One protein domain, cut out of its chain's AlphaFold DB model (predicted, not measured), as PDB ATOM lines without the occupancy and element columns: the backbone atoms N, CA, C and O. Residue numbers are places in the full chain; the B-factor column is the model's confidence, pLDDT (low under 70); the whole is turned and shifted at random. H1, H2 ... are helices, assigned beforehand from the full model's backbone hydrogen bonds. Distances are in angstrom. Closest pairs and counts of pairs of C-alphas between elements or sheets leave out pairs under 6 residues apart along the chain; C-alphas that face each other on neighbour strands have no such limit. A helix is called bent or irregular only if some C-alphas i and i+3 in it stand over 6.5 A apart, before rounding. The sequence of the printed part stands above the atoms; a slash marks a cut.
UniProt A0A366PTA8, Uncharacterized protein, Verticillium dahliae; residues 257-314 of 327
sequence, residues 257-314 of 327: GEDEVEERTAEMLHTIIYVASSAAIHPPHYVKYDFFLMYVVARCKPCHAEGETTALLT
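What this domain is: This is residues 257 to 314 of the 327 residues of an uncharacterized protein of Verticillium dahliae (UniProt A0A366PTA8). A long helical hairpin with one long arm: H1 runs along most of the rod's length, the chain turns beyond its end through residues 281 to 290, and the short helix H2 folds back on residues 269 to 276 of H1. From H2 a long link returns toward the beginning of H1, with residues 304 to 309 sticking out, and the very short H3 ends near Glu 258. The printed part has 58 residues, with three named helices in the order H1, H2, H3 and no named strand, and its class is all helix. It is loose, with a radius of gyration of the C-alphas of 14.6 A, and its C-alphas span 46 by 17 by 16 A.

How they stand to each other: Start with H1, residues 258 to 280, and look for the kink of 29 degrees near residue 265. Go on to H2, residues 291 to 298, which touches residues 269 to 276 of H1 alone; the closest C-alphas are those of Ala 276 and Leu 293, 5.6 A apart. The two helices form a hairpin, running opposite ways at a steep tilt of 39 degrees. Then look at H3, residues 310 to 314, which is close to H1 but not clearly touching it; their closest C-alphas, those of Glu 258 and Thr 314, are 6.3 A apart. H2 and H3 are apart. Between backbone O i and N i+4, 17 of 19 pairs are within hydrogen-bond range in H1, 3 of 4 in H2 and 0 of 1 in H3, where 0 of 2 O i to N i+3 pairs are within range.

Where its parts are: Find C-alpha 258 at (656.757, 390.315, 465.648), where H1 begins; it runs 33.5 A to C-alpha 280 at (624.565, 381.206, 464.377). H1 is irregular: C-alphas 259 and 262 are 7.6 A apart. Next find H2 from Phe 291 to Ala 298, 10.7 A from first to last C-alpha. H3 begins at Thr 310 and ends at C-alpha 314, at (659.303, 384.533, 465.351), 6.7 A from its first C-alpha.

The domain as a whole: Look at Pro 284 and Ala 311 for the two C-alphas farthest apart, 47.0 A, while those of Gly 257 and Thr 314, the first and last printed, are 9.3 A apart. The printed part has no cut. The link from H1 to H2 is short, with 10 residues, and that from H2 to H3 is long, with 11. In the B-factor column, the mean pLDDT of the printed part is 72.9, and residues 297 to 314 are under 70; the mean of H3 is 32.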
ATOM      1  N   GLY A 257     653.509 392.108 462.392       87.19
ATOM      2  CA  GLY A 257     654.844 392.305 462.959       87.19
ATOM      3  C   GLY A 257     655.101 391.394 464.163       87.19
ATOM      4  O   GLY A 257     654.162 390.932 464.808       87.19
ATOM      5  N   GLU A 258     656.373 391.136 464.484       88.12
ATOM      6  CA  GLU A 258     656.757 390.315 465.648       88.12
ATOM      7  C   GLU A 258     656.218 390.891 466.970       88.12
ATOM      8  O   GLU A 258     655.814 390.141 467.856       88.12
ATOM      9  N   ASP A 259     656.157 392.217 467.077       90.69
ATOM     10  CA  ASP A 259     655.636 392.967 468.222       90.69
ATOM     11  C   ASP A 259     654.102 393.068 468.251       90.69
ATOM     12  O   ASP A 259     653.526 393.428 469.274       90.69
ATOM     13  N   GLU A 260     653.423 392.711 467.156       89.81
ATOM     14  CA  GLU A 260     651.961 392.741 467.046       89.81
ATOM     15  C   GLU A 260     651.312 391.362 467.278       89.81
ATOM     16  O   GLU A 260     650.085 391.270 467.323       89.81
ATOM     17  N   VAL A 261     652.090 390.277 467.408       89.94
ATOM     18  CA  VAL A 261     651.566 388.892 467.422       89.94
ATOM     19  C   VAL A 261     650.481 388.689 468.479       89.94
ATOM     20  O   VAL A 261     649.440 388.104 468.175       89.94
ATOM     21  N   GLU A 262     650.684 389.186 469.698       89.94
ATOM     22  CA  GLU A 262     649.709 389.054 470.787       89.94
ATOM     23  C   GLU A 262     648.413 389.825 470.488       89.94
ATOM     24  O   GLU A 262     647.321 389.253 470.543       89.94
ATOM     25  N   GLU A 263     648.521 391.100 470.097       91.62
ATOM     26  CA  GLU A 263     647.363 391.946 469.781       91.62
ATOM     27  C   GLU A 263     646.574 391.392 468.585       91.62
ATOM     28  O   GLU A 263     645.345 391.296 468.637       91.62
ATOM     29  N   ARG A 264     647.260 390.963 467.518       92.00
ATOM     30  CA  ARG A 264     646.617 390.399 466.319       92.00
ATOM     31  C   ARG A 264     646.016 389.035 466.567       92.00
ATOM     32  O   ARG A 264     644.975 388.726 465.988       92.00
ATOM     33  N   THR A 265     646.616 388.245 467.452       90.06
ATOM     34  CA  THR A 265     645.995 387.008 467.921       90.06
ATOM     35  C   THR A 265     644.694 387.340 468.639       90.06
ATOM     36  O   THR A 265     643.650 386.860 468.209       90.06
ATOM     37  N   ALA A 266     644.696 388.236 469.630       90.88
ATOM     38  CA  ALA A 266     643.475 388.641 470.331       90.88
ATOM     39  C   ALA A 266     642.395 389.207 469.383       90.88
ATOM     40  O   ALA A 266     641.216 388.855 469.494       90.88
ATOM     41  N   GLU A 267     642.785 390.030 468.406       93.50
ATOM     42  CA  GLU A 267     641.894 390.539 467.360       93.50
ATOM     43  C   GLU A 267     641.287 389.403 466.518       93.50
ATOM     44  O   GLU A 267     640.077 389.391 466.257       93.50
ATOM     45  N   MET A 268     642.114 388.444 466.096       91.94
ATOM     46  CA  MET A 268     641.694 387.272 465.331       91.94
ATOM     47  C   MET A 268     640.684 386.448 466.125       91.94
ATOM     48  O   MET A 268     639.603 386.164 465.609       91.94
ATOM     49  N   LEU A 269     640.989 386.143 467.390       87.50
ATOM     50  CA  LEU A 269     640.100 385.420 468.296       87.50
ATOM     51  C   LEU A 269     638.730 386.095 468.382       87.50
ATOM     52  O   LEU A 269     637.698 385.471 468.124       87.50
ATOM     53  N   HIS A 270     638.724 387.391 468.692       90.69
ATOM     54  CA  HIS A 270     637.498 388.161 468.844       90.69
ATOM     55  C   HIS A 270     636.688 388.210 467.542       90.69
ATOM     56  O   HIS A 270     635.475 387.992 467.558       90.69
ATOM     57  N   THR A 271     637.354 388.422 466.403       92.69
ATOM     58  CA  THR A 271     636.703 388.474 465.087       92.69
ATOM     59  C   THR A 271     636.062 387.135 464.729       92.69
ATOM     60  O   THR A 271     634.925 387.107 464.257       92.69
ATOM     61  N   ILE A 272     636.751 386.021 464.984       90.19
ATOM     62  CA  ILE A 272     636.232 384.676 464.717       90.19
ATOM     63  C   ILE A 272     634.978 384.404 465.547       90.19
ATOM     64  O   ILE A 272     633.961 383.998 464.982       90.19
ATOM     65  N   ILE A 273     635.028 384.650 466.863       89.75
ATOM     66  CA  ILE A 273     633.872 384.453 467.749       89.75
ATOM     67  C   ILE A 273     632.711 385.339 467.298       89.75
ATOM     68  O   ILE A 273     631.597 384.849 467.127       89.75
ATOM     69  N   TYR A 274     632.975 386.617 467.023       91.25
ATOM     70  CA  TYR A 274     631.957 387.549 466.552       91.25
ATOM     71  C   TYR A 274     631.271 387.052 465.274       91.25
ATOM     72  O   TYR A 274     630.040 387.004 465.216       91.25
ATOM     73  N   VAL A 275     632.038 386.647 464.256       90.44
ATOM     74  CA  VAL A 275     631.493 386.165 462.978       90.44
ATOM     75  C   VAL A 275     630.718 384.861 463.164       90.44
ATOM     76  O   VAL A 275     629.591 384.753 462.677       90.44
ATOM     77  N   ALA A 276     631.283 383.891 463.887       90.19
ATOM     78  CA  ALA A 276     630.657 382.593 464.108       90.19
ATOM     79  C   ALA A 276     629.346 382.712 464.899       90.19
ATOM     80  O   ALA A 276     628.321 382.175 464.480       90.19
ATOM     81  N   SER A 277     629.346 383.465 466.003       89.75
ATOM     82  CA  SER A 277     628.150 383.682 466.820       89.75
ATOM     83  C   SER A 277     627.093 384.502 466.079       89.75
ATOM     84  O   SER A 277     625.911 384.170 466.144       89.75
ATOM     85  N   SER A 278     627.497 385.523 465.314       89.75
ATOM     86  CA  SER A 278     626.562 386.320 464.505       89.75
ATOM     87  C   SER A 278     625.905 385.499 463.395       89.75
ATOM     88  O   SER A 278     624.738 385.715 463.084       89.75
ATOM     89  N   ALA A 279     626.632 384.551 462.796       89.25
ATOM     90  CA  ALA A 279     626.077 383.637 461.800       89.25
ATOM     91  C   ALA A 279     625.132 382.592 462.419       89.25
ATOM     92  O   ALA A 279     624.194 382.150 461.759       89.25
ATOM     93  N   ALA A 280     625.359 382.213 463.681       90.62
ATOM     94  CA  ALA A 280     624.565 381.206 464.377       90.62
ATOM     95  C   ALA A 280     623.203 381.717 464.875       90.62
ATOM     96  O   ALA A 280     622.284 380.921 465.082       90.62
ATOM     97  N   ILE A 281     623.064 383.027 465.099       90.00
ATOM     98  CA  ILE A 281     621.865 383.644 465.680       90.00
ATOM     99  C   ILE A 281     620.998 384.235 464.563       90.00
ATOM    100  O   ILE A 281     621.239 385.342 464.084       90.00
ATOM    101  N   HIS A 282     619.944 383.513 464.170       87.69
ATOM    102  CA  HIS A 282     618.999 383.966 463.146       87.69
ATOM    103  C   HIS A 282     617.539 383.694 463.552       87.69
ATOM    104  O   HIS A 282     616.967 382.674 463.159       87.69
ATOM    105  N   PRO A 283     616.909 384.572 464.359       88.38
ATOM    106  CA  PRO A 283     615.511 384.409 464.753       88.38
ATOM    107  C   PRO A 283     614.570 384.287 463.537       88.38
ATOM    108  O   PRO A 283     614.768 385.002 462.555       88.38
ATOM    109  N   PRO A 284     613.539 383.418 463.587       93.06
ATOM    110  CA  PRO A 284     613.066 382.657 464.750       93.06
ATOM    111  C   PRO A 284     613.733 381.276 464.924       93.06
ATOM    112  O   PRO A 284     613.223 380.438 465.663       93.06
ATOM    113  N   HIS A 285     614.835 380.993 464.228       90.75
ATOM    114  CA  HIS A 285     615.481 379.684 464.269       90.75
ATOM    115  C   HIS A 285     616.321 379.484 465.537       90.75
ATOM    116  O   HIS A 285     616.826 380.434 466.135       90.75
ATOM    117  N   TYR A 286     616.492 378.218 465.930       92.44
ATOM    118  CA  TYR A 286     617.415 377.842 466.998       92.44
ATOM    119  C   TYR A 286     618.846 378.244 466.654       92.44
ATOM    120  O   TYR A 286     619.270 378.110 465.504       92.44
ATOM    121  N   VAL A 287     619.598 378.653 467.678       91.00
ATOM    122  CA  VAL A 287     621.029 378.931 467.547       91.00
ATOM    123  C   VAL A 287     621.743 377.657 467.106       91.00
ATOM    124  O   VAL A 287     621.704 376.641 467.802       91.00
ATOM    125  N   LYS A 288     622.387 377.707 465.940       87.94
ATOM    126  CA  LYS A 288     623.193 376.609 465.399       87.94
ATOM    127  C   LYS A 288     624.456 377.175 464.783       87.94
ATOM    128  O   LYS A 288     624.381 378.012 463.893       87.94
ATOM    129  N   TYR A 289     625.603 376.697 465.240       86.88
ATOM    130  CA  TYR A 289     626.870 377.059 464.627       86.88
ATOM    131  C   TYR A 289     627.099 376.254 463.350       86.88
ATOM    132  O   TYR A 289     626.843 375.050 463.309       86.88
ATOM    133  N   ASP A 290     627.590 376.935 462.318       87.19
ATOM    134  CA  ASP A 290     628.017 376.297 461.078       87.19
ATOM    135  C   ASP A 290     629.269 375.444 461.318       87.19
ATOM    136  O   ASP A 290     630.185 375.852 462.037       87.19
ATOM    137  N   PHE A 291     629.307 374.267 460.694       82.44
ATOM    138  CA  PHE A 291     630.410 373.320 460.827       82.44
ATOM    139  C   PHE A 291     631.759 373.957 460.481       82.44
ATOM    140  O   PHE A 291     632.689 373.845 461.272       82.44
ATOM    141  N   PHE A 292     631.871 374.682 459.362       81.62
ATOM    142  CA  PHE A 292     633.133 375.292 458.936       81.62
ATOM    143  C   PHE A 292     633.561 376.423 459.864       81.62
ATOM    144  O   PHE A 292     634.746 376.538 460.174       81.62
ATOM    145  N   LEU A 293     632.611 377.233 460.342       82.50
ATOM    146  CA  LEU A 293     632.903 378.300 461.301       82.50
ATOM    147  C   LEU A 293     633.343 377.740 462.660       82.50
ATOM    148  O   LEU A 293     634.216 378.324 463.297       82.50
ATOM    149  N   MET A 294     632.816 376.584 463.073       78.56
ATOM    150  CA  MET A 294     633.217 375.924 464.319       78.56
ATOM    151  C   MET A 294     634.694 375.501 464.316       78.56
ATOM    152  O   MET A 294     635.351 375.663 465.340       78.56
ATOM    153  N   TYR A 295     635.265 375.054 463.188       71.12
ATOM    154  CA  TYR A 295     636.716 374.783 463.109       71.12
ATOM    155  C   TYR A 295     637.551 376.024 463.380       71.12
ATOM    156  O   TYR A 295     638.634 375.934 463.946       71.12
ATOM    157  N   VAL A 296     637.059 377.191 462.966       71.62
ATOM    158  CA  VAL A 296     637.732 378.460 463.233       71.62
ATOM    159  C   VAL A 296     637.638 378.805 464.720       71.62
ATOM    160  O   VAL A 296     638.635 379.219 465.300       71.62
ATOM    161  N   VAL A 297     636.487 378.558 465.353       68.94
ATOM    162  CA  VAL A 297     636.261 378.776 466.795       68.94
ATOM    163  C   VAL A 297     637.071 377.813 467.668       68.94
ATOM    164  O   VAL A 297     637.620 378.233 468.682       68.94
ATOM    165  N   ALA A 298     637.189 376.538 467.291       58.09
ATOM    166  CA  ALA A 298     637.974 375.551 468.037       58.09
ATOM    167  C   ALA A 298     639.468 375.920 468.118       58.09
ATOM    168  O   ALA A 298     640.150 375.507 469.049       58.09
ATOM    169  N   ARG A 299     639.951 376.753 467.184       54.41
ATOM    170  CA  ARG A 299     641.304 377.329 467.174       54.41
ATOM    171  C   ARG A 299     641.456 378.576 468.045       54.41
ATOM    172  O   ARG A 299     642.566 379.077 468.184       54.41
ATOM    173  N   CYS A 300     640.377 379.106 468.624       48.25
ATOM    174  CA  CYS A 300     640.404 380.388 469.321       48.25
ATOM    175  C   CYS A 300     641.012 380.363 470.739       48.25
ATOM    176  O   CYS A 300     640.605 381.137 471.605       48.25
ATOM    177  N   LYS A 301     641.977 379.486 471.004       52.81
ATOM    178  CA  LYS A 301     642.633 379.383 472.308       52.81
ATOM    179  C   LYS A 301     644.140 379.533 472.094       52.81
ATOM    180  O   LYS A 301     644.798 378.578 471.700       52.81
ATOM    181  N   PRO A 302     644.645 380.775 472.178       40.41
ATOM    182  CA  PRO A 302     645.705 381.054 473.144       40.41
ATOM    183  C   PRO A 302     645.571 382.466 473.726       40.41
ATOM    184  O   PRO A 302     645.921 383.451 473.087       40.41
ATOM    185  N   CYS A 303     645.101 382.557 474.965       29.61
ATOM    186  CA  CYS A 303     645.466 383.653 475.857       29.61
ATOM    187  C   CYS A 303     645.855 382.999 477.179       29.61
ATOM    188  O   CYS A 303     645.043 382.268 477.736       29.61
ATOM    189  N   HIS A 304     647.080 383.278 477.627       31.86
ATOM    190  CA  HIS A 304     647.804 382.687 478.763       31.86
ATOM    191  C   HIS A 304     648.631 381.429 478.456       31.86
ATOM    192  O   HIS A 304     648.304 380.319 478.848       31.86
ATOM    193  N   ALA A 305     649.777 381.638 477.810       31.48
ATOM    194  CA  ALA A 305     650.988 380.892 478.139       31.48
ATOM    195  C   ALA A 305     652.135 381.909 478.168       31.48
ATOM    196  O   ALA A 305     652.441 382.533 477.153       31.48
ATOM    197  N   GLU A 306     652.701 382.152 479.347       32.41
ATOM    198  CA  GLU A 306     653.845 383.043 479.513       32.41
ATOM    199  C   GLU A 306     655.050 382.534 478.690       32.41
ATOM    200  O   GLU A 306     655.416 381.361 478.742       32.41
ATOM    201  N   GLY A 307     655.678 383.436 477.933       29.53
ATOM    202  CA  GLY A 307     657.112 383.421 477.609       29.53
ATOM    203  C   GLY A 307     657.654 382.476 476.526       29.53
ATOM    204  O   GLY A 307     658.577 382.884 475.826       29.53
ATOM    205  N   GLU A 308     657.143 381.253 476.349       31.05
ATOM    206  CA  GLU A 308     657.860 380.237 475.540       31.05
ATOM    207  C   GLU A 308     657.263 379.979 474.143       31.05
ATOM    208  O   GLU A 308     658.005 379.761 473.183       31.05
ATOM    209  N   THR A 309     655.943 380.093 473.959       30.47
ATOM    210  CA  THR A 309     655.292 379.797 472.662       30.47
ATOM    211  C   THR A 309     655.568 380.868 471.593       30.47
ATOM    212  O   THR A 309     655.563 380.579 470.396       30.47
ATOM    213  N   THR A 310     655.881 382.101 472.006       30.53
ATOM    214  CA  THR A 310     656.193 383.234 471.113       30.53
ATOM    215  C   THR A 310     657.521 383.042 470.361       30.53
ATOM    216  O   THR A 310     657.700 383.566 469.260       30.53
ATOM    217  N   ALA A 311     658.444 382.226 470.882       29.16
ATOM    218  CA  ALA A 311     659.734 381.958 470.238       29.16
ATOM    219  C   ALA A 311     659.628 381.046 468.995       29.16
ATOM    220  O   ALA A 311     660.475 381.108 468.106       29.16
ATOM    221  N   LEU A 312     658.577 380.224 468.892       31.91
ATOM    222  CA  LEU A 312     658.390 379.284 467.776       31.91
ATOM    223  C   LEU A 312     657.852 379.955 466.498       31.91
ATOM    224  O   LEU A 312     658.093 379.466 465.399       31.91
ATOM    225  N   LEU A 313     657.156 381.090 466.626       30.91
ATOM    226  CA  LEU A 313     656.536 381.811 465.501       30.91
ATOM    227  C   LEU A 313     657.389 382.976 464.962       30.91
ATOM    228  O   LEU A 313     657.100 383.501 463.888       30.91
ATOM    229  N   THR A 314     658.455 383.363 465.665       35.28
ATOM    230  CA  THR A 314     659.303 384.533 465.351       35.28
ATOM    231  C   THR A 314     660.466 384.230 464.395       35.28
ATOM    232  O   THR A 314     661.125 385.140 463.902       35.28
TER     233      THR A 314